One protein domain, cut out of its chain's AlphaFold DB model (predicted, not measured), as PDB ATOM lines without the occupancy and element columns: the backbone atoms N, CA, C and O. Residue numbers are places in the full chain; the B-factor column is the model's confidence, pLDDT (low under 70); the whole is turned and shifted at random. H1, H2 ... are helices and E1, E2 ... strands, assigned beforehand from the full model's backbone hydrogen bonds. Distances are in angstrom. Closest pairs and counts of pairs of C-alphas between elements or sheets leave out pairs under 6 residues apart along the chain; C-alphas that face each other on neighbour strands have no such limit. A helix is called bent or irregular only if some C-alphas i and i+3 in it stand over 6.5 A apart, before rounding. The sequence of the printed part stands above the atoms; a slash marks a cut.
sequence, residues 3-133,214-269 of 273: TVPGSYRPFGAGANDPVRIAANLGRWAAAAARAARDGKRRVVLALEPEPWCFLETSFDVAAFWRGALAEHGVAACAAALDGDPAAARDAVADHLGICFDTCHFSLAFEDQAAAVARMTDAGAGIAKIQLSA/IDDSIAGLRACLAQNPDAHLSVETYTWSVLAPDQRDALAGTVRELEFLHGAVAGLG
ATOM      1  N   THR A   3       7.988 -27.107 -22.469       92.81
ATOM      2  CA  THR A   3       7.236 -26.710 -21.274       92.81
ATOM      3  C   THR A   3       7.929 -25.538 -20.588       92.81
ATOM      4  O   THR A   3       9.151 -25.419 -20.677       92.81
ATOM      5  N   VAL A   4       7.166 -24.753 -19.824       89.69
ATOM      6  CA  VAL A   4       7.708 -23.733 -18.911       89.69
ATOM      7  C   VAL A   4       8.773 -24.329 -17.974       89.69
ATOM      8  O   VAL A   4       8.663 -25.504 -17.586       89.69
ATOM      9  N   PRO A   5       9.792 -23.557 -17.562       89.12
ATOM     10  CA  PRO A   5      10.996 -24.096 -16.938       89.12
ATOM     11  C   PRO A   5      10.849 -24.198 -15.412       89.12
ATOM     12  O   PRO A   5      11.596 -23.607 -14.630       89.12
ATOM     13  N   GLY A   6       9.848 -24.961 -14.975       94.00
ATOM     14  CA  GLY A   6       9.558 -25.219 -13.567       94.00
ATOM     15  C   GLY A   6       8.441 -24.340 -13.012       94.00
ATOM     16  O   GLY A   6       7.309 -24.801 -12.894       94.00
ATOM     17  N   SER A   7       8.760 -23.109 -12.611       96.25
ATOM     18  CA  SER A   7       7.828 -22.203 -11.923       96.25
ATOM     19  C   SER A   7       8.111 -20.738 -12.265       96.25
ATOM     20  O   SER A   7       9.061 -20.439 -12.982       96.25
ATOM     21  N   TYR A   8       7.292 -19.827 -11.747       95.50
ATOM     22  CA  TYR A   8       7.452 -18.381 -11.874       95.50
ATOM     23  C   TYR A   8       8.065 -17.820 -10.583       95.50
ATOM     24  O   TYR A   8       7.541 -18.057  -9.486       95.50
ATOM     25  N   ARG A   9       9.192 -17.098 -10.675       94.38
ATOM     26  CA  ARG A   9       9.948 -16.632  -9.495       94.38
ATOM     27  C   ARG A   9       9.089 -15.802  -8.532       94.38
ATOM     28  O   ARG A   9       9.171 -16.067  -7.328       94.38
ATOM     29  N   PRO A  10       8.215 -14.885  -8.995       94.50
ATOM     30  CA  PRO A  10       7.337 -14.120  -8.105       94.50
ATOM     31  C   PRO A  10       6.348 -14.939  -7.266       94.50
ATOM     32  O   PRO A  10       5.862 -14.438  -6.257       94.50
ATOM     33  N   PHE A  11       6.096 -16.216  -7.580       95.31
ATOM     34  CA  PHE A  11       5.298 -17.090  -6.702       95.31
ATOM     35  C   PHE A  11       6.017 -17.481  -5.396       95.31
ATOM     36  O   PHE A  11       5.429 -18.133  -4.530       95.31
ATOM     37  N   GLY A  12       7.281 -17.085  -5.224       94.81
ATOM     38  CA  GLY A  12       8.031 -17.235  -3.982       94.81
ATOM     39  C   GLY A  12       8.660 -18.617  -3.792       94.81
ATOM     40  O   GLY A  12       8.470 -19.546  -4.582       94.81
ATOM     41  N   ALA A  13       9.447 -18.758  -2.723       93.50
ATOM     42  CA  ALA A  13      10.321 -19.916  -2.510       93.50
ATOM     43  C   ALA A  13       9.569 -21.258  -2.449       93.50
ATOM     44  O   ALA A  13      10.042 -22.253  -2.987       93.50
ATOM     45  N   GLY A  14       8.369 -21.287  -1.857       94.50
ATOM     46  CA  GLY A  14       7.568 -22.511  -1.767       94.50
ATOM     47  C   GLY A  14       7.073 -23.026  -3.123       94.50
ATOM     48  O   GLY A  14       6.931 -24.236  -3.310       94.50
ATOM     49  N   ALA A  15       6.820 -22.137  -4.089       94.81
ATOM     50  CA  ALA A  15       6.472 -22.507  -5.461       94.81
ATOM     51  C   ALA A  15       7.714 -22.899  -6.282       94.81
ATOM     52  O   ALA A  15       7.625 -23.768  -7.147       94.81
ATOM     53  N   ASN A  16       8.863 -22.300  -5.968       96.56
ATOM     54  CA  ASN A  16      10.148 -22.460  -6.650       96.56
ATOM     55  C   ASN A  16      11.074 -23.485  -5.959       96.56
ATOM     56  O   ASN A  16      12.293 -23.350  -6.009       96.56
ATOM     57  N   ASP A  17      10.507 -24.496  -5.290       97.94
ATOM     58  CA  ASP A  17      11.270 -25.539  -4.595       97.94
ATOM     59  C   ASP A  17      12.005 -26.455  -5.602       97.94
ATOM     60  O   ASP A  17      11.349 -27.246  -6.301       97.94
ATOM     61  N   PRO A  18      13.352 -26.403  -5.661       98.12
ATOM     62  CA  PRO A  18      14.134 -27.169  -6.626       98.12
ATOM     63  C   PRO A  18      14.015 -28.682  -6.417       98.12
ATOM     64  O   PRO A  18      14.024 -29.430  -7.393       98.12
ATOM     65  N   VAL A  19      13.855 -29.151  -5.173       98.50
ATOM     66  CA  VAL A  19      13.748 -30.582  -4.847       98.50
ATOM     67  C   VAL A  19      12.450 -31.142  -5.412       98.50
ATOM     68  O   VAL A  19      12.441 -32.177  -6.086       98.50
ATOM     69  N   ARG A  20      11.341 -30.429  -5.188       98.19
ATOM     70  CA  ARG A  20      10.023 -30.830  -5.690       98.19
ATOM     71  C   ARG A  20       9.974 -30.824  -7.215       98.19
ATOM     72  O   ARG A  20       9.448 -31.773  -7.802       98.19
ATOM     73  N   ILE A  21      10.509 -29.778  -7.849       98.38
ATOM     74  CA  ILE A  21      10.561 -29.661  -9.313       98.38
ATOM     75  C   ILE A  21      11.392 -30.810  -9.897       98.38
ATOM     76  O   ILE A  21      10.892 -31.552 -10.742       98.38
ATOM     77  N   ALA A  22      12.607 -31.031  -9.388       98.69
ATOM     78  CA  ALA A  22      13.477 -32.116  -9.833       98.69
ATOM     79  C   ALA A  22      12.820 -33.494  -9.694       98.69
ATOM     80  O   ALA A  22      12.805 -34.270 -10.648       98.69
ATOM     81  N   ALA A  23      12.212 -33.790  -8.543       98.69
ATOM     82  CA  ALA A  23      11.557 -35.074  -8.313       98.69
ATOM     83  C   ALA A  23      10.369 -35.314  -9.268       98.69
ATOM     84  O   ALA A  23      10.145 -36.445  -9.706       98.69
ATOM     85  N   ASN A  24       9.607 -34.267  -9.611       98.38
ATOM     86  CA  ASN A  24       8.537 -34.353 -10.611       98.38
ATOM     87  C   ASN A  24       9.086 -34.650 -12.011       98.38
ATOM     88  O   ASN A  24       8.556 -35.524 -12.694       98.38
ATOM     89  N   LEU A  25      10.164 -33.971 -12.414       98.50
ATOM     90  CA  LEU A  25      10.828 -34.213 -13.698       98.50
ATOM     91  C   LEU A  25      11.406 -35.632 -13.777       98.50
ATOM     92  O   LEU A  25      11.234 -36.307 -14.787       98.50
ATOM     93  N   GLY A  26      12.000 -36.125 -12.688       98.56
ATOM     94  CA  GLY A  26      12.471 -37.507 -12.578       98.56
ATOM     95  C   GLY A  26      11.355 -38.540 -12.751       98.56
ATOM     96  O   GLY A  26      11.491 -39.491 -13.518       98.56
ATOM     97  N   ARG A  27      10.204 -38.335 -12.097       98.62
ATOM     98  CA  ARG A  27       9.023 -39.197 -12.290       98.62
ATOM     99  C   ARG A  27       8.504 -39.160 -13.724       98.62
ATOM    100  O   ARG A  27       8.110 -40.198 -14.253       98.62
ATOM    101  N   TRP A  28       8.507 -37.984 -14.349       97.94
ATOM    102  CA  TRP A  28       8.133 -37.851 -15.752       97.94
ATOM    103  C   TRP A  28       9.105 -38.627 -16.659       97.94
ATOM    104  O   TRP A  28       8.649 -39.377 -17.521       97.94
ATOM    105  N   ALA A  29      10.419 -38.545 -16.416       98.31
ATOM    106  CA  ALA A  29      11.426 -39.266 -17.196       98.31
ATOM    107  C   ALA A  29      11.241 -40.790 -17.095       98.31
ATOM    108  O   ALA A  29      11.265 -41.483 -18.111       98.31
ATOM    109  N   ALA A  30      10.947 -41.312 -15.899       98.00
ATOM    110  CA  ALA A  30      10.613 -42.724 -15.706       98.00
ATOM    111  C   ALA A  30       9.366 -43.148 -16.499       98.00
ATOM    112  O   ALA A  30       9.353 -44.204 -17.138       98.00
ATOM    113  N   ALA A  31       8.312 -42.326 -16.478       96.62
ATOM    114  CA  ALA A  31       7.094 -42.591 -17.236       96.62
ATOM    115  C   ALA A  31       7.355 -42.589 -18.752       96.62
ATOM    116  O   ALA A  31       6.890 -43.487 -19.456       96.62
ATOM    117  N   ALA A  32       8.142 -41.630 -19.245       96.50
ATOM    118  CA  ALA A  32       8.533 -41.544 -20.648       96.50
ATOM    119  C   ALA A  32       9.398 -42.743 -21.082       96.50
ATOM    120  O   ALA A  32       9.150 -43.317 -22.142       96.50
ATOM    121  N   ALA A  33      10.336 -43.181 -20.238       96.19
ATOM    122  CA  ALA A  33      11.172 -44.351 -20.496       96.19
ATOM    123  C   ALA A  33      10.359 -45.648 -20.574       96.19
ATOM    124  O   ALA A  33      10.606 -46.480 -21.447       96.19
ATOM    125  N   ARG A  34       9.357 -45.823 -19.701       93.88
ATOM    126  CA  ARG A  34       8.419 -46.956 -19.776       93.88
ATOM    127  C   ARG A  34       7.603 -46.914 -21.067       93.88
ATOM    128  O   ARG A  34       7.598 -47.881 -21.821       93.88
ATOM    129  N   ALA A  35       7.009 -45.762 -21.376       92.88
ATOM    130  CA  ALA A  35       6.222 -45.584 -22.592       92.88
ATOM    131  C   ALA A  35       7.042 -45.818 -23.875       92.88
ATOM    132  O   ALA A  35       6.521 -46.362 -24.848       92.88
ATOM    133  N   ALA A  36       8.325 -45.444 -23.886       92.94
ATOM    134  CA  ALA A  36       9.208 -45.669 -25.027       92.94
ATOM    135  C   ALA A  36       9.483 -47.162 -25.279       92.94
ATOM    136  O   ALA A  36       9.508 -47.577 -26.441       92.94
ATOM    137  N   ARG A  37       9.627 -47.972 -24.216       87.88
ATOM    138  CA  ARG A  37       9.796 -49.435 -24.317       87.88
ATOM    139  C   ARG A  37       8.564 -50.105 -24.925       87.88
ATOM    140  O   ARG A  37       8.707 -50.960 -25.795       87.88
ATOM    141  N   ASP A  38       7.375 -49.665 -24.521       84.19
ATOM    142  CA  ASP A  38       6.110 -50.279 -24.938       84.19
ATOM    143  C   ASP A  38       5.629 -49.775 -26.312       84.19
ATOM    144  O   ASP A  38       5.090 -50.532 -27.120       84.19
ATOM    145  N   GLY A  39       5.822 -48.483 -26.593       75.25
ATOM    146  CA  GLY A  39       5.206 -47.771 -27.718       75.25
ATOM    147  C   GLY A  39       6.131 -47.424 -28.888       75.25
ATOM    148  O   GLY A  39       5.667 -46.830 -29.862       75.25
ATOM    149  N   LYS A  40       7.431 -47.754 -28.815       76.56
ATOM    150  CA  LYS A  40       8.470 -47.449 -29.831       76.56
ATOM    151  C   LYS A  40       8.653 -45.961 -30.175       76.56
ATOM    152  O   LYS A  40       9.284 -45.642 -31.181       76.56
ATOM    153  N   ARG A  41       8.107 -45.032 -29.385       86.12
ATOM    154  CA  ARG A  41       8.276 -43.583 -29.584       86.12
ATOM    155  C   ARG A  41       8.970 -42.977 -28.376       86.12
ATOM    156  O   ARG A  41       8.488 -43.106 -27.255       86.12
ATOM    157  N   ARG A  42      10.080 -42.284 -28.618       90.88
ATOM    158  CA  ARG A  42      10.769 -41.484 -27.605       90.88
ATOM    159  C   ARG A  42      10.083 -40.126 -27.493       90.88
ATOM    160  O   ARG A  42       9.899 -39.442 -28.497       90.88
ATOM    161  N   VAL A  43       9.711 -39.742 -26.277       93.44
ATOM    162  CA  VAL A  43       9.193 -38.403 -25.970       93.44
ATOM    163  C   VAL A  43      10.232 -37.677 -25.136       93.44
ATOM    164  O   VAL A  43      10.689 -38.224 -24.139       93.44
ATOM    165  N   VAL A  44      10.585 -36.458 -25.537       96.69
ATOM    166  CA  VAL A  44      11.493 -35.587 -24.783       96.69
ATOM    167  C   VAL A  44      10.717 -34.366 -24.297       96.69
ATOM    168  O   VAL A  44      10.033 -33.711 -25.098       96.69
ATOM    169  N   LEU A  45      10.791 -34.084 -22.996       97.81
ATOM    170  CA  LEU A  45      10.294 -32.863 -22.374       97.81
ATOM    171  C   LEU A  45      11.436 -31.853 -22.337       97.81
ATOM    172  O   LEU A  45      12.420 -32.019 -21.619       97.81
ATOM    173  N   ALA A  46      11.290 -30.826 -23.160       98.06
ATOM    174  CA  ALA A  46      12.253 -29.763 -23.339       98.06
ATOM    175  C   ALA A  46      11.843 -28.580 -22.448       98.06
ATOM    176  O   ALA A  46      10.877 -27.882 -22.751       98.06
ATOM    177  N   LEU A  47      12.523 -28.385 -21.321       98.38
ATOM    178  CA  LEU A  47      12.282 -27.232 -20.457       98.38
ATOM    179  C   LEU A  47      12.781 -25.982 -21.170       98.38
ATOM    180  O   LEU A  47      13.877 -26.004 -21.717       98.38
ATOM    181  N   GLU A  48      11.982 -24.926 -21.182       97.75
ATOM    182  CA  GLU A  48      12.262 -23.692 -21.914       97.75
ATOM    183  C   GLU A  48      12.655 -22.583 -20.943       97.75
ATOM    184  O   GLU A  48      11.757 -21.993 -20.354       97.75
ATOM    185  N   PRO A  49      13.955 -22.330 -20.685       98.00
ATOM    186  CA  PRO A  49      14.368 -21.228 -19.827       98.00
ATOM    187  C   PRO A  49      13.746 -19.921 -20.306       98.00
ATOM    188  O   PRO A  49      13.768 -19.631 -21.500       98.00
ATOM    189  N   GLU A  50      13.160 -19.173 -19.380       95.75
ATOM    190  CA  GLU A  50      12.280 -18.046 -19.688       95.75
ATOM    191  C   GLU A  50      12.507 -16.923 -18.664       95.75
ATOM    192  O   GLU A  50      12.724 -17.208 -17.475       95.75
ATOM    193  N   PRO A  51      12.468 -15.642 -19.082       94.94
ATOM    194  CA  PRO A  51      12.560 -14.513 -18.167       94.94
ATOM    195  C   PRO A  51      11.623 -14.666 -16.965       94.94
ATOM    196  O   PRO A  51      10.479 -15.077 -17.100       94.94
ATOM    197  N   TRP A  52      12.092 -14.313 -15.768       95.19
ATOM    198  CA  TRP A  52      11.309 -14.365 -14.525       95.19
ATOM    199  C   TRP A  52      10.867 -15.764 -14.068       95.19
ATOM    200  O   TRP A  52      10.238 -15.882 -13.012       95.19
ATOM    201  N   CYS A  53      11.229 -16.829 -14.776       96.81
ATOM    202  CA  CYS A  53      10.955 -18.194 -14.352       96.81
ATOM    203  C   CYS A  53      12.101 -18.803 -13.535       96.81
ATOM    204  O   CYS A  53      13.189 -18.241 -13.409       96.81
ATOM    205  N   PHE A  54      11.822 -19.949 -12.910       97.50
ATOM    206  CA  PHE A  54      12.742 -20.663 -12.025       97.50
ATOM    207  C   PHE A  54      14.081 -20.978 -12.706       97.50
ATOM    208  O   PHE A  54      15.125 -20.686 -12.124       97.50
ATOM    209  N   LEU A  55      14.055 -21.513 -13.932       98.12
ATOM    210  CA  LEU A  55      15.223 -21.491 -14.815       98.12
ATOM    211  C   LEU A  55      15.033 -20.341 -15.796       98.12
ATOM    212  O   LEU A  55      14.167 -20.403 -16.664       98.12
ATOM    213  N   GLU A  56      15.826 -19.294 -15.622       97.50
ATOM    214  CA  GLU A  56      15.798 -18.121 -16.492       97.50
ATOM    215  C   GLU A  56      17.054 -18.075 -17.353       97.50
ATOM    216  O   GLU A  56      16.986 -17.881 -18.560       97.50
ATOM    217  N   THR A  57      18.206 -18.283 -16.722       98.38
ATOM    218  CA  THR A  57      19.512 -18.211 -17.374       98.38
ATOM    219  C   THR A  57      20.103 -19.599 -17.569       98.38
ATOM    220  O   THR A  57      19.768 -20.562 -16.872       98.38
ATOM    221  N   SER A  58      21.084 -19.709 -18.456       98.69
ATOM    222  CA  SER A  58      21.863 -20.943 -18.599       98.69
ATOM    223  C   SER A  58      22.676 -21.280 -17.338       98.69
ATOM    224  O   SER A  58      23.009 -22.445 -17.117       98.69
ATOM    225  N   PHE A  59      22.964 -20.297 -16.472       98.62
ATOM    226  CA  PHE A  59      23.533 -20.542 -15.145       98.62
ATOM    227  C   PHE A  59      22.540 -21.250 -14.220       98.62
ATOM    228  O   PHE A  59      22.927 -22.214 -13.556       98.62
ATOM    229  N   ASP A  60      21.270 -20.826 -14.205       98.62
ATOM    230  CA  ASP A  60      20.218 -21.501 -13.434       98.62
ATOM    231  C   ASP A  60      20.043 -22.944 -13.913       98.62
ATOM    232  O   ASP A  60      20.006 -23.872 -13.103       98.62
ATOM    233  N   VAL A  61      19.999 -23.143 -15.235       98.81
ATOM    234  CA  VAL A  61      19.910 -24.475 -15.847       98.81
ATOM    235  C   VAL A  61      21.085 -25.344 -15.414       98.81
ATOM    236  O   VAL A  61      20.875 -26.446 -14.909       98.81
ATOM    237  N   ALA A  62      22.318 -24.850 -15.555       98.81
ATOM    238  CA  ALA A  62      23.512 -25.610 -15.204       98.81
ATOM    239  C   ALA A  62      23.558 -25.973 -13.711       98.81
ATOM    240  O   ALA A  62      23.906 -27.104 -13.359       98.81
ATOM    241  N   ALA A  63      23.182 -25.038 -12.833       98.75
ATOM    242  CA  ALA A  63      23.100 -25.276 -11.396       98.75
ATOM    243  C   ALA A  63      22.024 -26.317 -11.052       98.75
ATOM    244  O   ALA A  63      22.268 -27.223 -10.255       98.75
ATOM    245  N   PHE A  64      20.851 -26.230 -11.681       98.75
ATOM    246  CA  PHE A  64      19.758 -27.170 -11.460       98.75
ATOM    247  C   PHE A  64      20.095 -28.584 -11.947       98.75
ATOM    248  O   PHE A  64      19.859 -29.550 -11.218       98.75
ATOM    249  N   TRP A  65      20.696 -28.706 -13.138       98.62
ATOM    250  CA  TRP A  65      21.084 -29.995 -13.716       98.62
ATOM    251  C   TRP A  65      22.148 -30.707 -12.884       98.62
ATOM    252  O   TRP A  65      22.002 -31.893 -12.596       98.62
ATOM    253  N   ARG A  66      23.185 -29.981 -12.447       98.56
ATOM    254  CA  ARG A  66      24.270 -30.537 -11.617       98.56
ATOM    255  C   ARG A  66      23.869 -30.764 -10.159       98.56
ATOM    256  O   ARG A  66      24.521 -31.545  -9.476       98.56
ATOM    257  N   GLY A  67      22.844 -30.062  -9.684       98.62
ATOM    258  CA  GLY A  67      22.352 -30.135  -8.313       98.62
ATOM    259  C   GLY A  67      21.076 -30.960  -8.205       98.62
ATOM    260  O   GLY A  67      21.092 -32.187  -8.294       98.62
ATOM    261  N   ALA A  68      19.953 -30.270  -7.995       98.56
ATOM    262  CA  ALA A  68      18.690 -30.892  -7.612       98.56
ATOM    263  C   ALA A  68      18.202 -31.966  -8.596       98.56
ATOM    264  O   ALA A  68      17.656 -32.977  -8.149       98.56
ATOM    265  N   LEU A  69      18.401 -31.797  -9.909       98.69
ATOM    266  CA  LEU A  69      18.003 -32.812 -10.886       98.69
ATOM    267  C   LEU A  69      18.862 -34.078 -10.776       98.69
ATOM    268  O   LEU A  69      18.307 -35.177 -10.711       98.69
ATOM    269  N   ALA A  70      20.188 -33.930 -10.709       98.38
ATOM    270  CA  ALA A  70      21.122 -35.048 -10.566       98.38
ATOM    271  C   ALA A  70      20.923 -35.829  -9.256       98.38
ATOM    272  O   ALA A  70      21.094 -37.047  -9.245       98.38
ATOM    273  N   GLU A  71      20.541 -35.152  -8.172       98.25
ATOM    274  CA  GLU A  71      20.295 -35.791  -6.878       98.25
ATOM    275  C   GLU A  71      18.856 -36.316  -6.766       98.25
ATOM    276  O   GLU A  71      18.611 -37.523  -6.714       98.25
ATOM    277  N   HIS A  72      17.875 -35.415  -6.756       98.75
ATOM    278  CA  HIS A  72      16.489 -35.745  -6.425       98.75
ATOM    279  C   HIS A  72      15.677 -36.202  -7.634       98.75
ATOM    280  O   HIS A  72      14.781 -37.036  -7.492       98.75
ATOM    281  N   GLY A  73      15.988 -35.687  -8.826       98.69
ATOM    282  CA  GLY A  73      15.359 -36.139 -10.065       98.69
ATOM    283  C   GLY A  73      15.732 -37.581 -10.385       98.69
ATOM    284  O   GLY A  73      14.849 -38.423 -10.545       98.69
ATOM    285  N   VAL A  74      17.027 -37.897 -10.383       98.69
ATOM    286  CA  VAL A  74      17.511 -39.271 -10.595       98.69
ATOM    287  C   VAL A  74      16.985 -40.214  -9.513       98.69
ATOM    288  O   VAL A  74      16.490 -41.286  -9.852       98.69
ATOM    289  N   ALA A  75      17.005 -39.824  -8.234       98.69
ATOM    290  CA  ALA A  75      16.472 -40.661  -7.156       98.69
ATOM    291  C   ALA A  75      14.971 -40.963  -7.327       98.69
ATOM    292  O   ALA A  75      14.546 -42.113  -7.201       98.69
ATOM    293  N   ALA A  76      14.164 -39.951  -7.664       98.75
ATOM    294  CA  ALA A  76      12.736 -40.137  -7.913       98.75
ATOM    295  C   ALA A  76      12.467 -40.990  -9.165       98.75
ATOM    296  O   ALA A  76      11.536 -41.796  -9.167       98.75
ATOM    297  N   CYS A  77      13.285 -40.835 -10.209       98.75
ATOM    298  CA  CYS A  77      13.223 -41.656 -11.414       98.75
ATOM    299  C   CYS A  77      13.574 -43.121 -11.109       98.75
ATOM    300  O   CYS A  77      12.844 -44.016 -11.523       98.75
ATOM    301  N   ALA A  78      14.634 -43.371 -10.333       98.62
ATOM    302  CA  ALA A  78      15.061 -44.713  -9.935       98.62
ATOM    303  C   ALA A  78      13.993 -45.421  -9.101       98.62
ATOM    304  O   ALA A  78      13.642 -46.558  -9.395       98.62
ATOM    305  N   ALA A  79      13.396 -44.738  -8.119       98.25
ATOM    306  CA  ALA A  79      12.279 -45.289  -7.347       98.25
ATOM    307  C   ALA A  79      11.092 -45.693  -8.241       98.25
ATOM    308  O   ALA A  79      10.382 -46.652  -7.948       98.25
ATOM    309  N   ALA A  80      10.895 -44.980  -9.353       97.38
ATOM    310  CA  ALA A  80       9.895 -45.291 -10.364       97.38
ATOM    311  C   ALA A  80      10.381 -46.274 -11.446       97.38
ATOM    312  O   ALA A  80       9.599 -46.581 -12.335       97.38
ATOM    313  N   LEU A  81      11.615 -46.776 -11.398       96.62
ATOM    314  CA  LEU A  81      12.193 -47.768 -12.316       96.62
ATOM    315  C   LEU A  81      12.844 -48.911 -11.520       96.62
ATOM    316  O   LEU A  81      14.002 -49.258 -11.731       96.62
ATOM    317  N   ASP A  82      12.097 -49.459 -10.561       95.06
ATOM    318  CA  ASP A  82      12.481 -50.635  -9.763       95.06
ATOM    319  C   ASP A  82      13.786 -50.466  -8.960       95.06
ATOM    320  O   ASP A  82      14.441 -51.433  -8.577       95.06
ATOM    321  N   GLY A  83      14.149 -49.217  -8.664       95.75
ATOM    322  CA  GLY A  83      15.332 -48.859  -7.892       95.75
ATOM    323  C   GLY A  83      16.634 -48.825  -8.692       95.75
ATOM    324  O   GLY A  83      17.676 -48.667  -8.066       95.75
ATOM    325  N   ASP A  84      16.606 -48.948 -10.026       96.06
ATOM    326  CA  ASP A  84      17.807 -48.959 -10.874       96.06
ATOM    327  C   ASP A  84      18.340 -47.532 -11.146       96.06
ATOM    328  O   ASP A  84      17.744 -46.776 -11.924       96.06
ATOM    329  N   PRO A  85      19.486 -47.131 -10.555       95.00
ATOM    330  CA  PRO A  85      20.025 -45.788 -10.733       95.00
ATOM    331  C   PRO A  85      20.689 -45.576 -12.098       95.00
ATOM    332  O   PRO A  85      20.847 -44.430 -12.515       95.00
ATOM    333  N   ALA A  86      21.135 -46.636 -12.778       97.25
ATOM    334  CA  ALA A  86      21.704 -46.516 -14.117       97.25
ATOM    335  C   ALA A  86      20.582 -46.240 -15.120       97.25
ATOM    336  O   ALA A  86      20.607 -45.206 -15.785       97.25
ATOM    337  N   ALA A  87      19.525 -47.058 -15.093       97.62
ATOM    338  CA  ALA A  87      18.340 -46.839 -15.920       97.62
ATOM    339  C   ALA A  87      17.684 -45.472 -15.663       97.62
ATOM    340  O   ALA A  87      17.143 -44.864 -16.583       97.62
ATOM    341  N   ALA A  88      17.735 -44.969 -14.425       98.44
ATOM    342  CA  ALA A  88      17.240 -43.637 -14.089       98.44
ATOM    343  C   ALA A  88      18.054 -42.503 -14.722       98.44
ATOM    344  O   ALA A  88      17.469 -41.532 -15.201       98.44
ATOM    345  N   ARG A  89      19.389 -42.608 -14.729       98.31
ATOM    346  CA  ARG A  89      20.251 -41.611 -15.385       98.31
ATOM    347  C   ARG A  89      20.046 -41.622 -16.891       98.31
ATOM    348  O   ARG A  89      19.883 -40.548 -17.462       98.31
ATOM    349  N   ASP A  90      19.969 -42.808 -17.490       97.62
ATOM    350  CA  ASP A  90      19.681 -42.961 -18.916       97.62
ATOM    351  C   ASP A  90      18.314 -42.356 -19.251       97.62
ATOM    352  O   ASP A  90      18.204 -41.538 -20.155       97.62
ATOM    353  N   ALA A  91      17.279 -42.651 -18.457       98.12
ATOM    354  CA  ALA A  91      15.948 -42.085 -18.655       98.12
ATOM    355  C   ALA A  91      15.929 -40.551 -18.542       98.12
ATOM    356  O   ALA A  91      15.298 -39.882 -19.357       98.12
ATOM    357  N   VAL A  92      16.613 -39.979 -17.546       98.44
ATOM    358  CA  VAL A  92      16.732 -38.522 -17.394       98.44
ATOM    359  C   VAL A  92      17.450 -37.909 -18.596       98.44
ATOM    360  O   VAL A  92      16.930 -36.956 -19.168       98.44
ATOM    361  N   ALA A  93      18.586 -38.471 -19.011       97.31
ATOM    362  CA  ALA A  93      19.344 -37.987 -20.163       97.31
ATOM    363  C   ALA A  93      18.563 -38.126 -21.480       97.31
ATOM    364  O   ALA A  93      18.651 -37.268 -22.356       97.31
ATOM    365  N   ASP A  94      17.770 -39.191 -21.616       96.50
ATOM    366  CA  ASP A  94      17.058 -39.465 -22.854       96.50
ATOM    367  C   ASP A  94      15.746 -38.700 -22.989       96.50
ATOM    368  O   ASP A  94      15.301 -38.409 -24.105       96.50
ATOM    369  N   HIS A  95      15.099 -38.384 -21.875       97.88
ATOM    370  CA  HIS A  95      13.753 -37.840 -21.900       97.88
ATOM    371  C   HIS A  95      13.693 -36.384 -21.443       97.88
ATOM    372  O   HIS A  95      12.731 -35.705 -21.788       97.88
ATOM    373  N   LEU A  96      14.693 -35.851 -20.748       98.31
ATOM    374  CA  LEU A  96      14.738 -34.431 -20.397       98.31
ATOM    375  C   LEU A  96      15.756 -33.690 -21.257       98.31
ATOM    376  O   LEU A  96      16.826 -34.200 -21.569       98.31
ATOM    377  N   GLY A  97      15.431 -32.455 -21.614       98.00
ATOM    378  CA  GLY A  97      16.349 -31.568 -22.315       98.00
ATOM    379  C   GLY A  97      15.898 -30.121 -22.231       98.00
ATOM    380  O   GLY A  97      14.984 -29.787 -21.476       98.00
ATOM    381  N   ILE A  98      16.531 -29.277 -23.036       98.62
ATOM    382  CA  ILE A  98      16.252 -27.845 -23.120       98.62
ATOM    383  C   ILE A  98      15.555 -27.512 -24.439       98.62
ATOM    384  O   ILE A  98      15.924 -28.023 -25.500       98.62
ATOM    385  N   CYS A  99      14.523 -26.674 -24.348       98.44
ATOM    386  CA  CYS A  99      14.003 -25.882 -25.451       98.44
ATOM    387  C   CYS A  99      14.773 -24.564 -25.427       98.44
ATOM    388  O   CYS A  99      14.584 -23.751 -24.525       98.44
ATOM    389  N   PHE A 100      15.708 -24.401 -26.351       98.44
ATOM    390  CA  PHE A 100      16.514 -23.198 -26.440       98.44
ATOM    391  C   PHE A 100      15.755 -22.156 -27.259       98.44
ATOM    392  O   PHE A 100      15.769 -22.218 -28.488       98.44
ATOM    393  N   ASP A 101      15.065 -21.243 -26.579       97.62
ATOM    394  CA  ASP A 101      14.464 -20.069 -27.210       97.62
ATOM    395  C   ASP A 101      15.491 -18.935 -27.285       97.62
ATOM    396  O   ASP A 101      15.972 -18.431 -26.268       97.62
ATOM    397  N   THR A 102      15.859 -18.547 -28.505       97.69
ATOM    398  CA  THR A 102      16.920 -17.559 -28.712       97.69
ATOM    399  C   THR A 102      16.550 -16.169 -28.193       97.69
ATOM    400  O   THR A 102      17.430 -15.466 -27.694       97.69
ATOM    401  N   CYS A 103      15.274 -15.777 -28.250       96.38
ATOM    402  CA  CYS A 103      14.789 -14.512 -27.698       96.38
ATOM    403  C   CYS A 103      14.980 -14.463 -26.177       96.38
ATOM    404  O   CYS A 103      15.495 -13.470 -25.657       96.38
ATOM    405  N   HIS A 104      14.657 -15.544 -25.462       97.50
ATOM    406  CA  HIS A 104      14.801 -15.589 -24.002       97.50
ATOM    407  C   HIS A 104      16.253 -15.383 -23.550       97.50
ATOM    408  O   HIS A 104      16.521 -14.567 -22.665       97.50
ATOM    409  N   PHE A 105      17.212 -16.054 -24.195       98.00
ATOM    410  CA  PHE A 105      18.634 -15.875 -23.876       98.00
ATOM    411  C   PHE A 105      19.165 -14.494 -24.278       98.00
ATOM    412  O   PHE A 105      20.001 -13.926 -23.568       98.00
ATOM    413  N   SER A 106      18.623 -13.892 -25.342       97.12
ATOM    414  CA  SER A 106      18.912 -12.497 -25.674       97.12
ATOM    415  C   SER A 106      18.387 -11.533 -24.607       97.12
ATOM    416  O   SER A 106      19.073 -10.559 -24.298       97.12
ATOM    417  N   LEU A 107      17.230 -11.786 -23.989       96.19
ATOM    418  CA  LEU A 107      16.744 -10.958 -22.873       96.19
ATOM    419  C   LEU A 107      17.561 -11.109 -21.598       96.19
ATOM    420  O   LEU A 107      17.689 -10.154 -20.832       96.19
ATOM    421  N   ALA A 108      18.130 -12.290 -21.376       96.69
ATOM    422  CA  ALA A 108      19.085 -12.513 -20.301       96.69
ATOM    423  C   ALA A 108      20.455 -11.850 -20.575       96.69
ATOM    424  O   ALA A 108      21.326 -11.886 -19.706       96.69
ATOM    425  N   PHE A 109      20.639 -11.226 -21.751       97.50
ATOM    426  CA  PHE A 109      21.905 -10.656 -22.226       97.50
ATOM    427  C   PHE A 109      23.063 -11.664 -22.168       97.50
ATOM    428  O   PHE A 109      24.205 -11.306 -21.870       97.50
ATOM    429  N   GLU A 110      22.775 -12.938 -22.443       97.62
ATOM    430  CA  GLU A 110      23.802 -13.971 -22.505       97.62
ATOM    431  C   GLU A 110      24.389 -14.084 -23.912       97.62
ATOM    432  O   GLU A 110      23.674 -14.038 -24.913       97.62
ATOM    433  N   ASP A 111      25.702 -14.312 -23.989       98.00
ATOM    434  CA  ASP A 111      26.295 -14.831 -25.219       98.00
ATOM    435  C   ASP A 111      25.703 -16.215 -25.505       98.00
ATOM    436  O   ASP A 111      25.806 -17.142 -24.697       98.00
ATOM    437  N   GLN A 112      25.066 -16.338 -26.665       98.25
ATOM    438  CA  GLN A 112      24.245 -17.490 -27.022       98.25
ATOM    439  C   GLN A 112      25.076 -18.777 -27.114       98.25
ATOM    440  O   GLN A 112      24.656 -19.834 -26.643       98.25
ATOM    441  N   ALA A 113      26.293 -18.696 -27.660       98.44
ATOM    442  CA  ALA A 113      27.179 -19.850 -27.780       98.44
ATOM    443  C   ALA A 113      27.710 -20.305 -26.414       98.44
ATOM    444  O   ALA A 113      27.726 -21.504 -26.120       98.44
ATOM    445  N   ALA A 114      28.095 -19.360 -25.555       98.69
ATOM    446  CA  ALA A 114      28.519 -19.637 -24.191       98.69
ATOM    447  C   ALA A 114      27.375 -20.201 -23.336       98.69
ATOM    448  O   ALA A 114      27.615 -21.099 -22.528       98.69
ATOM    449  N   ALA A 115      26.144 -19.717 -23.521       98.69
ATOM    450  CA  ALA A 115      24.959 -20.234 -22.841       98.69
ATOM    451  C   ALA A 115      24.692 -21.698 -23.217       98.69
ATOM    452  O   ALA A 115      24.529 -22.538 -22.327       98.69
ATOM    453  N   VAL A 116      24.724 -22.025 -24.516       98.81
ATOM    454  CA  VAL A 116      24.610 -23.410 -25.001       98.81
ATOM    455  C   VAL A 116      25.696 -24.285 -24.382       98.81
ATOM    456  O   VAL A 116      25.366 -25.287 -23.751       98.81
ATOM    457  N   ALA A 117      26.968 -23.885 -24.495       98.69
ATOM    458  CA  ALA A 117      28.094 -24.653 -23.963       98.69
ATOM    459  C   ALA A 117      27.952 -24.908 -22.454       98.69
ATOM    460  O   ALA A 117      28.097 -26.035 -21.985       98.69
ATOM    461  N   ARG A 118      27.582 -23.877 -21.684       98.75
ATOM    462  CA  ARG A 118      27.376 -23.977 -20.234       98.75
ATOM    463  C   ARG A 118      26.308 -25.004 -19.864       98.75
ATOM    464  O   ARG A 118      26.494 -25.749 -18.900       98.75
ATOM    465  N   MET A 119      25.199 -25.032 -20.601       98.69
ATOM    466  CA  MET A 119      24.117 -25.992 -20.372       98.69
ATOM    467  C   MET A 119      24.527 -27.408 -20.766       98.69
ATOM    468  O   MET A 119      24.361 -28.334 -19.970       98.69
ATOM    469  N   THR A 120      25.125 -27.588 -21.944       98.25
ATOM    470  CA  THR A 120      25.548 -28.916 -22.407       98.25
ATOM    471  C   THR A 120      26.640 -29.507 -21.519       98.25
ATOM    472  O   THR A 120      26.551 -30.676 -21.151       98.25
ATOM    473  N   ASP A 121      27.590 -28.693 -21.052       98.44
ATOM    474  CA  ASP A 121      28.627 -29.098 -20.091       98.44
ATOM    475  C   ASP A 121      28.049 -29.478 -18.718       98.44
ATOM    476  O   ASP A 121      28.712 -30.113 -17.892       98.44
ATOM    477  N   ALA A 122      26.827 -29.046 -18.410       98.44
ATOM    478  CA  ALA A 122      26.098 -29.452 -17.214       98.44
ATOM    479  C   ALA A 122      25.259 -30.725 -17.414       98.44
ATOM    480  O   ALA A 122      24.659 -31.204 -16.456       98.44
ATOM    481  N   GLY A 123      25.237 -31.285 -18.627       97.56
ATOM    482  CA  GLY A 123      24.401 -32.424 -19.001       97.56
ATOM    483  C   GLY A 123      22.985 -32.034 -19.440       97.56
ATOM    484  O   GLY A 123      22.141 -32.913 -19.615       97.56
ATOM    485  N   ALA A 124      22.704 -30.740 -19.620       98.12
ATOM    486  CA  ALA A 124      21.431 -30.246 -20.137       98.12
ATOM    487  C   ALA A 124      21.483 -30.182 -21.670       98.12
ATOM    488  O   ALA A 124      21.849 -29.166 -22.261       98.12
ATOM    489  N   GLY A 125      21.156 -31.301 -22.321       97.12
ATOM    490  CA  GLY A 125      21.155 -31.403 -23.780       97.12
ATOM    491  C   GLY A 125      20.084 -30.527 -24.437       97.12
ATOM    492  O   GLY A 125      18.959 -30.425 -23.942       97.12
ATOM    493  N   ILE A 126      20.412 -29.928 -25.583       98.25
ATOM    494  CA  ILE A 126      19.453 -29.157 -26.383       98.25
ATOM    495  C   ILE A 126      18.578 -30.130 -27.175       98.25
ATOM    496  O   ILE A 126      19.054 -30.814 -28.079       98.25
ATOM    497  N   ALA A 127      17.297 -30.215 -26.824       97.88
ATOM    498  CA  ALA A 127      16.339 -31.126 -27.455       97.88
ATOM    499  C   ALA A 127      15.452 -30.420 -28.487       97.88
ATOM    500  O   ALA A 127      14.965 -31.041 -29.436       97.88
ATOM    501  N   LYS A 128      15.219 -29.125 -28.282       97.94
ATOM    502  CA  LYS A 128      14.423 -28.272 -29.155       97.94
ATOM    503  C   LYS A 128      15.094 -26.905 -29.256       97.94
ATOM    504  O   LYS A 128      15.666 -26.438 -28.278       97.94
ATOM    505  N   ILE A 129      15.009 -26.280 -30.421       97.94
ATOM    506  CA  ILE A 129      15.461 -24.914 -30.666       97.94
ATOM    507  C   ILE A 129      14.253 -24.141 -31.178       97.94
ATOM    508  O   ILE A 129      13.628 -24.535 -32.164       97.94
ATOM    509  N   GLN A 130      13.928 -23.057 -30.492       96.44
ATOM    510  CA  GLN A 130      12.905 -22.106 -30.884       96.44
ATOM    511  C   GLN A 130      13.640 -20.868 -31.408       96.44
ATOM    512  O   GLN A 130      14.226 -20.106 -30.644       96.44
ATOM    513  N   LEU A 131      13.680 -20.715 -32.733       96.44
ATOM    514  CA  LEU A 131      14.292 -19.556 -33.371       96.44
ATOM    515  C   LEU A 131      13.302 -18.387 -33.318       96.44
ATOM    516  O   LEU A 131      12.245 -18.414 -33.950       96.44
ATOM    517  N   SER A 132      13.655 -17.379 -32.538       95.31
ATOM    518  CA  SER A 132      12.853 -16.196 -32.212       95.31
ATOM    519  C   SER A 132      13.777 -14.989 -31.987       95.31
ATOM    520  O   SER A 132      14.964 -15.153 -31.696       95.31
ATOM    521  N   ALA A 133      13.273 -13.765 -32.127       94.38
ATOM    522  CA  ALA A 133      14.051 -12.550 -31.878       94.38
ATOM    523  C   ALA A 133      13.223 -11.520 -31.104       94.38
ATOM    524  O   ALA A 133      12.010 -11.431 -31.300       94.38
ATOM    525  N   ILE A 214      18.151 -10.543 -33.893       94.75
ATOM    526  CA  ILE A 214      18.256 -11.611 -34.902       94.75
ATOM    527  C   ILE A 214      19.679 -12.173 -35.041       94.75
ATOM    528  O   ILE A 214      19.843 -13.375 -35.249       94.75
ATOM    529  N   ASP A 215      20.706 -11.338 -34.875       95.00
ATOM    530  CA  ASP A 215      22.103 -11.782 -34.932       95.00
ATOM    531  C   ASP A 215      22.442 -12.730 -33.769       95.00
ATOM    532  O   ASP A 215      23.072 -13.772 -33.993       95.00
ATOM    533  N   ASP A 216      21.949 -12.439 -32.556       97.00
ATOM    534  CA  ASP A 216      22.027 -13.360 -31.417       97.00
ATOM    535  C   ASP A 216      21.312 -14.675 -31.771       97.00
ATOM    536  O   ASP A 216      21.851 -15.763 -31.565       97.00
ATOM    537  N   SER A 217      20.123 -14.598 -32.371       96.50
ATOM    538  CA  SER A 217      19.324 -15.772 -32.723       96.50
ATOM    539  C   SER A 217      20.020 -16.693 -33.725       96.50
ATOM    540  O   SER A 217      20.018 -17.915 -33.554       96.50
ATOM    541  N   ILE A 218      20.690 -16.135 -34.736       96.44
ATOM    542  CA  ILE A 218      21.491 -16.915 -35.689       96.44
ATOM    543  C   ILE A 218      22.723 -17.534 -35.012       96.44
ATOM    544  O   ILE A 218      23.070 -18.684 -35.305       96.44
ATOM    545  N   ALA A 219      23.376 -16.817 -34.090       97.50
ATOM    546  CA  ALA A 219      24.488 -17.362 -33.310       97.50
ATOM    547  C   ALA A 219      24.037 -18.525 -32.406       97.50
ATOM    548  O   ALA A 219      24.693 -19.571 -32.381       97.50
ATOM    549  N   GLY A 220      22.894 -18.380 -31.733       98.00
ATOM    550  CA  GLY A 220      22.290 -19.415 -30.895       98.00
ATOM    551  C   GLY A 220      21.880 -20.650 -31.689       98.00
ATOM    552  O   GLY A 220      22.239 -21.764 -31.306       98.00
ATOM    553  N   LEU A 221      21.233 -20.471 -32.847       98.00
ATOM    554  CA  LEU A 221      20.894 -21.570 -33.757       98.00
ATOM    555  C   LEU A 221      22.140 -22.362 -34.168       98.00
ATOM    556  O   LEU A 221      22.149 -23.590 -34.083       98.00
ATOM    557  N   ARG A 222      23.206 -21.660 -34.577       97.75
ATOM    558  CA  ARG A 222      24.480 -22.285 -34.953       97.75
ATOM    559  C   ARG A 222      25.075 -23.078 -33.795       97.75
ATOM    560  O   ARG A 222      25.489 -24.216 -33.997       97.75
ATOM    561  N   ALA A 223      25.129 -22.488 -32.601       98.12
ATOM    562  CA  ALA A 223      25.690 -23.141 -31.426       98.12
ATOM    563  C   ALA A 223      24.887 -24.388 -31.031       98.12
ATOM    564  O   ALA A 223      25.472 -25.440 -30.779       98.12
ATOM    565  N   CYS A 224      23.556 -24.301 -31.041       98.19
ATOM    566  CA  CYS A 224      22.686 -25.425 -30.715       98.19
ATOM    567  C   CYS A 224      22.825 -26.575 -31.720       98.19
ATOM    568  O   CYS A 224      23.005 -27.719 -31.309       98.19
ATOM    569  N   LEU A 225      22.792 -26.288 -33.027       96.94
ATOM    570  CA  LEU A 225      22.917 -27.319 -34.065       96.94
ATOM    571  C   LEU A 225      24.314 -27.946 -34.123       96.94
ATOM    572  O   LEU A 225      24.447 -29.101 -34.520       96.94
ATOM    573  N   ALA A 226      25.352 -27.221 -33.699       95.81
ATOM    574  CA  ALA A 226      26.682 -27.797 -33.525       95.81
ATOM    575  C   ALA A 226      26.727 -28.839 -32.390       95.81
ATOM    576  O   ALA A 226      27.531 -29.765 -32.458       95.81
ATOM    577  N   GLN A 227      25.876 -28.699 -31.367       95.25
ATOM    578  CA  GLN A 227      25.767 -29.658 -30.260       95.25
ATOM    579  C   GLN A 227      24.811 -30.809 -30.570       95.25
ATOM    580  O   GLN A 227      25.102 -31.961 -30.258       95.25
ATOM    581  N   ASN A 228      23.665 -30.506 -31.178       95.25
ATOM    582  CA  ASN A 228      22.671 -31.494 -31.562       95.25
ATOM    583  C   ASN A 228      22.075 -31.147 -32.939       95.25
ATOM    584  O   ASN A 228      21.122 -30.364 -33.009       95.25
ATOM    585  N   PRO A 229      22.596 -31.735 -34.032       94.19
ATOM    586  CA  PRO A 229      22.068 -31.496 -35.374       94.19
ATOM    587  C   PRO A 229      20.654 -32.067 -35.575       94.19
ATOM    588  O   PRO A 229      19.966 -31.643 -36.497       94.19
ATOM    589  N   ASP A 230      20.213 -32.978 -34.699       92.69
ATOM    590  CA  ASP A 230      18.892 -33.618 -34.739       92.69
ATOM    591  C   ASP A 230      17.873 -32.922 -33.808       92.69
ATOM    592  O   ASP A 230      16.783 -33.446 -33.551       92.69
ATOM    593  N   ALA A 231      18.216 -31.755 -33.247       95.19
ATOM    594  CA  ALA A 231      17.308 -30.998 -32.392       95.19
ATOM    595  C   ALA A 231      16.042 -30.582 -33.160       95.19
ATOM    596  O   ALA A 231      16.097 -30.152 -34.313       95.19
ATOM    597  N   HIS A 232      14.883 -30.659 -32.503       95.50
ATOM    598  CA  HIS A 232      13.636 -30.210 -33.117       95.50
ATOM    599  C   HIS A 232      13.660 -28.691 -33.310       95.50
ATOM    600  O   HIS A 232      13.820 -27.957 -32.338       95.50
ATOM    601  N   LEU A 233      13.461 -28.225 -34.540       95.94
ATOM    602  CA  LEU A 233      13.442 -26.802 -34.869       95.94
ATOM    603  C   LEU A 233      12.014 -26.267 -34.948       95.94
ATOM    604  O   LEU A 233      11.141 -26.887 -35.557       95.94
ATOM    605  N   SER A 234      11.800 -25.083 -34.394       94.38
ATOM    606  CA  SER A 234      10.562 -24.325 -34.547       94.38
ATOM    607  C   SER A 234      10.831 -22.826 -34.636       94.38
ATOM    608  O   SER A 234      11.871 -22.333 -34.210       94.38
ATOM    609  N   VAL A 235       9.864 -22.112 -35.204       92.69
ATOM    610  CA  VAL A 235       9.747 -20.648 -35.185       92.69
ATOM    611  C   VAL A 235       8.431 -20.293 -34.515       92.69
ATOM    612  O   VAL A 235       7.482 -21.085 -34.551       92.69
ATOM    613  N   GLU A 236       8.368 -19.131 -33.874       77.12
ATOM    614  CA  GLU A 236       7.163 -18.737 -33.149       77.12
ATOM    615  C   GLU A 236       6.143 -18.075 -34.077       77.12
ATOM    616  O   GLU A 236       6.496 -17.331 -34.990       77.12
ATOM    617  N   THR A 237       4.859 -18.364 -33.856       61.44
ATOM    618  CA  THR A 237       3.783 -17.964 -34.776       61.44
ATOM    619  C   THR A 237       2.727 -17.071 -34.132       61.44
ATOM    620  O   THR A 237       1.965 -16.431 -34.864       61.44
ATOM    621  N   TYR A 238       2.686 -16.950 -32.794       66.12
ATOM    622  CA  TYR A 238       1.679 -16.106 -32.132       66.12
ATOM    623  C   TYR A 238       1.825 -14.624 -32.494       66.12
ATOM    624  O   TYR A 238       0.811 -13.924 -32.577       66.12
ATOM    625  N   THR A 239       3.051 -14.173 -32.782       67.12
ATOM    626  CA  THR A 239       3.385 -12.824 -33.255       67.12
ATOM    627  C   THR A 239       2.443 -12.360 -34.353       67.12
ATOM    628  O   THR A 239       1.966 -11.230 -34.345       67.12
ATOM    629  N   TRP A 240       2.110 -13.244 -35.291       77.56
ATOM    630  CA  TRP A 240       1.267 -12.897 -36.423       77.56
ATOM    631  C   TRP A 240      -0.192 -12.661 -36.041       77.56
ATOM    632  O   TRP A 240      -0.846 -11.848 -36.678       77.56
ATOM    633  N   SER A 241      -0.694 -13.284 -34.973       67.19
ATOM    634  CA  SER A 241      -2.040 -12.979 -34.466       67.19
ATOM    635  C   SER A 241      -2.151 -11.586 -33.835       67.19
ATOM    636  O   SER A 241      -3.260 -11.080 -33.695       67.19
ATOM    637  N   VAL A 242      -1.015 -10.977 -33.473       73.31
ATOM    638  CA  VAL A 242      -0.927  -9.622 -32.906       73.31
ATOM    639  C   VAL A 242      -0.545  -8.597 -33.979       73.31
ATOM    640  O   VAL A 242      -1.117  -7.515 -34.035       73.31
ATOM    641  N   LEU A 243       0.411  -8.935 -34.850       73.69
ATOM    642  CA  LEU A 243       0.966  -8.019 -35.850       73.69
ATOM    643  C   LEU A 243       0.198  -7.990 -37.177       73.69
ATOM    644  O   LEU A 243       0.330  -7.014 -37.922       73.69
ATOM    645  N   ALA A 244      -0.509  -9.064 -37.540       79.31
ATOM    646  CA  ALA A 244      -1.197  -9.132 -38.825       79.31
ATOM    647  C   ALA A 244      -2.595  -8.503 -38.732       79.31
ATOM    648  O   ALA A 244      -3.335  -8.794 -37.794       79.31
ATOM    649  N   PRO A 245      -3.001  -7.694 -39.727       81.56
ATOM    650  CA  PRO A 245      -4.343  -7.119 -39.762       81.56
ATOM    651  C   PRO A 245      -5.425  -8.175 -40.045       81.56
ATOM    652  O   PRO A 245      -6.588  -7.963 -39.706       81.56
ATOM    653  N   ASP A 246      -5.057  -9.301 -40.668       85.38
ATOM    654  CA  ASP A 246      -5.958 -10.408 -40.970       85.38
ATOM    655  C   ASP A 246      -5.247 -11.779 -40.997       85.38
ATOM    656  O   ASP A 246      -4.023 -11.902 -40.913       85.38
ATOM    657  N   GLN A 247      -6.044 -12.844 -41.124       85.56
ATOM    658  CA  GLN A 247      -5.566 -14.229 -41.119       85.56
ATOM    659  C   GLN A 247      -4.685 -14.584 -42.331       85.56
ATOM    660  O   GLN A 247      -3.821 -15.457 -42.227       85.56
ATOM    661  N   ARG A 248      -4.901 -13.949 -43.489       87.31
ATOM    662  CA  ARG A 248      -4.104 -14.209 -44.695       87.31
ATOM    663  C   ARG A 248      -2.691 -13.678 -44.500       87.31
ATOM    664  O   ARG A 248      -1.734 -14.396 -44.790       87.31
ATOM    665  N   ASP A 249      -2.572 -12.466 -43.978       84.69
ATOM    666  CA  ASP A 249      -1.285 -11.863 -43.652       84.69
ATOM    667  C   ASP A 249      -0.563 -12.645 -42.555       84.69
ATOM    668  O   ASP A 249       0.653 -12.838 -42.643       84.69
ATOM    669  N   ALA A 250      -1.308 -13.175 -41.579       85.88
ATOM    670  CA  ALA A 250      -0.738 -14.038 -40.556       85.88
ATOM    671  C   ALA A 250      -0.143 -15.327 -41.145       85.88
ATOM    672  O   ALA A 250       0.999 -15.677 -40.848       85.88
ATOM    673  N   LEU A 251      -0.876 -16.002 -42.038       88.12
ATOM    674  CA  LEU A 251      -0.389 -17.202 -42.721       88.12
ATOM    675  C   LEU A 251       0.844 -16.908 -43.587       88.12
ATOM    676  O   LEU A 251       1.823 -17.650 -43.536       88.12
ATOM    677  N   ALA A 252       0.814 -15.825 -44.366       88.88
ATOM    678  CA  ALA A 252       1.945 -15.421 -45.198       88.88
ATOM    679  C   ALA A 252       3.185 -15.080 -44.354       88.88
ATOM    680  O   ALA A 252       4.312 -15.355 -44.762       88.88
ATOM    681  N   GLY A 253       2.981 -14.493 -43.175       88.94
ATOM    682  CA  GLY A 253       4.018 -14.288 -42.175       88.94
ATOM    683  C   GLY A 253       4.647 -15.598 -41.708       88.94
ATOM    684  O   GLY A 253       5.853 -15.765 -41.858       88.94
ATOM    685  N   THR A 254       3.831 -16.549 -41.247       89.31
ATOM    686  CA  THR A 254       4.291 -17.877 -40.811       89.31
ATOM    687  C   THR A 254       5.073 -18.617 -41.896       89.31
ATOM    688  O   THR A 254       6.108 -19.211 -41.606       89.31
ATOM    689  N   VAL A 255       4.621 -18.571 -43.154       92.00
ATOM    690  CA  VAL A 255       5.353 -19.190 -44.274       92.00
ATOM    691  C   VAL A 255       6.748 -18.582 -44.418       92.00
ATOM    692  O   VAL A 255       7.720 -19.325 -44.507       92.00
ATOM    693  N   ARG A 256       6.871 -17.250 -44.358       92.38
ATOM    694  CA  ARG A 256       8.174 -16.577 -44.459       92.38
ATOM    695  C   ARG A 256       9.102 -16.868 -43.280       92.38
ATOM    696  O   ARG A 256      10.303 -16.963 -43.489       92.38
ATOM    697  N   GLU A 257       8.574 -17.033 -42.066       92.69
ATOM    698  CA  GLU A 257       9.379 -17.472 -40.910       92.69
ATOM    699  C   GLU A 257       9.968 -18.872 -41.137       92.69
ATOM    700  O   GLU A 257      11.146 -19.114 -40.879       92.69
ATOM    701  N   LEU A 258       9.164 -19.794 -41.677       93.50
ATOM    702  CA  LEU A 258       9.616 -21.148 -42.002       93.50
ATOM    703  C   LEU A 258      10.639 -21.155 -43.146       93.50
ATOM    704  O   LEU A 258      11.634 -21.875 -43.070       93.50
ATOM    705  N   GLU A 259      10.427 -20.343 -44.184       94.69
ATOM    706  CA  GLU A 259      11.394 -20.149 -45.273       94.69
ATOM    707  C   GLU A 259      12.715 -19.570 -44.751       94.69
ATOM    708  O   GLU A 259      13.789 -20.038 -45.134       94.69
ATOM    709  N   PHE A 260      12.644 -18.594 -43.841       94.06
ATOM    710  CA  PHE A 260      13.817 -18.011 -43.199       94.06
ATOM    711  C   PHE A 260      14.584 -19.047 -42.379       94.06
ATOM    712  O   PHE A 260      15.790 -19.190 -42.571       94.06
ATOM    713  N   LEU A 261      13.901 -19.813 -41.518       94.31
ATOM    714  CA  LEU A 261      14.520 -20.892 -40.748       94.31
ATOM    715  C   LEU A 261      15.204 -21.906 -41.674       94.31
ATOM    716  O   LEU A 261      16.355 -22.273 -41.442       94.31
ATOM    717  N   HIS A 262      14.528 -22.326 -42.747       93.94
ATOM    718  CA  HIS A 262      15.104 -23.245 -43.726       93.94
ATOM    719  C   HIS A 262      16.379 -22.674 -44.367       93.94
ATOM    720  O   HIS A 262      17.403 -23.359 -44.422       93.94
ATOM    721  N   GLY A 263      16.342 -21.412 -44.804       94.19
ATOM    722  CA  GLY A 263      17.498 -20.721 -45.374       94.19
ATOM    723  C   GLY A 263      18.649 -20.554 -44.379       94.19
ATOM    724  O   GLY A 263      19.804 -20.790 -44.738       94.19
ATOM    725  N   ALA A 264      18.346 -20.211 -43.125       93.06
ATOM    726  CA  ALA A 264      19.328 -20.077 -42.056       93.06
ATOM    727  C   ALA A 264      20.046 -21.407 -41.794       93.06
ATOM    728  O   ALA A 264      21.274 -21.445 -41.780       93.06
ATOM    729  N   VAL A 265      19.303 -22.511 -41.669       93.12
ATOM    730  CA  VAL A 265      19.874 -23.856 -41.490       93.12
ATOM    731  C   VAL A 265      20.722 -24.262 -42.696       93.12
ATOM    732  O   VAL A 265      21.858 -24.704 -42.523       93.12
ATOM    733  N   ALA A 266      20.220 -24.061 -43.918       91.00
ATOM    734  CA  ALA A 266      20.960 -24.378 -45.140       91.00
ATOM    735  C   ALA A 266      22.279 -23.589 -45.237       91.00
ATOM    736  O   ALA A 266      23.317 -24.150 -45.596       91.00
ATOM    737  N   GLY A 267      22.264 -22.306 -44.861       89.31
ATOM    738  CA  GLY A 267      23.440 -21.436 -44.850       89.31
ATOM    739  C   GLY A 267      24.512 -21.832 -43.830       89.31
ATOM    740  O   GLY A 267      25.673 -21.457 -43.996       89.31
ATOM    741  N   LEU A 268      24.165 -22.614 -42.803       86.62
ATOM    742  CA  LEU A 268      25.128 -23.131 -41.827       86.62
ATOM    743  C   LEU A 268      25.928 -24.335 -42.347       86.62
ATOM    744  O   LEU A 268      26.907 -24.719 -41.711       86.62
ATOM    745  N   GLY A 269      25.538 -24.939 -43.477       76.12
ATOM    746  CA  GLY A 269      26.217 -26.116 -44.034       76.12
ATOM    747  C   GLY A 269      26.109 -27.372 -43.160       76.12
ATOM    748  O   GLY A 269      26.821 -28.349 -43.388       76.12
TER     749      GLY A 269
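Overview. This is residues 3 to 133 and 214 to 269 of the 273 residues of the protein "Sugar phosphate isomerase" of Planctomycetes bacterium (UniProt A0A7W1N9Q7). A small, strongly twisted wall of four parallel strands, curled like part of a barrel, has helices H5, H6 and H8 on one face, making two layers. The crossing helices H1, H2b and H3 cluster at one end of the longest axis; H7 and residues 247 to 254 of H8 are at the other. Printed are 187 residues, with eight named helices and four named strands in the order H1 E1 H2 H3 E2 H4 H5 E3 H6 E4 H7 H8; the sheet runs E1 E2 E3 E4, class mixed. The whole is compact, with a radius of gyration of the C-alphas of 17.5 A, and spans 53 by 40 by 32 A.

Arrangement. Begin at residues 3 to 17, which hold no named element and lead to H1, residues 18 to 39. H2, residues 58 to 79, is one helix by its hydrogen bonds but bent: C-alphas 66 and 69 are 6.7 A apart, and arms H2a, residues 58 to 66, and H2b, residues 69 to 79, stand at 42 degrees. H1 touches H2b, closest C-alphas Gly 26 and Gly 73, 4.1 A. H3, residues 85 to 95, touches H1, about perpendicular at 84 degrees, closest C-alphas Ala 29 and Val 92, 5.4 A. In the sheet, E1, residues 45 to 47, and E2, residues 96 to 101, have N 47 and O 97 at 2.8 A; E2 and E3, residues 126 to 131, have N 100 and O 128 at 2.8 A; E3 and E4, residues 232 to 235, have N 129 and O 232 at 2.8 A, each within hydrogen-bond range. H4, residues 102 to 107, and H5, residues 112 to 120, touch only at the corner, C-alphas 105 and 112 being closest at 6.6 A. Two strand-helix-strand units, parallel neighbours joined through helices, E1 H2 H3 E2 and E2 H4 H5 E3, have right-handed crossovers. H6, residues 214 to 227, runs along the strands at a height over the sheet of 8.8 A. H7, residues 238 to 243, touches H8, residues 247 to 267, closest C-alphas Trp 240 and Ala 250, 4.7 A. Every O i to N i+4 pair is within hydrogen-bond range except in H2b, 6 of 7, and H7, 1 of 2.

Along the chain. Find C-alpha 18 at (14.134, -27.169, -6.626); H1 runs 30.8 A from there. H6 spans 20.1 A and E2 15.9 A. H8 spans 30.1 A, to C-alpha 267 at (23.440, -21.436, -44.850).

Size, cuts and confidence. The C-alphas farthest apart, Gly 83 and Pro 245, are 56.1 A apart. Residues 134 to 213 are not printed, and C-alphas 133 and 214 are 5.3 A apart across the cut. Of the links printed whole, none is long. Residues 237 to 239 and 241 have pLDDT under 70.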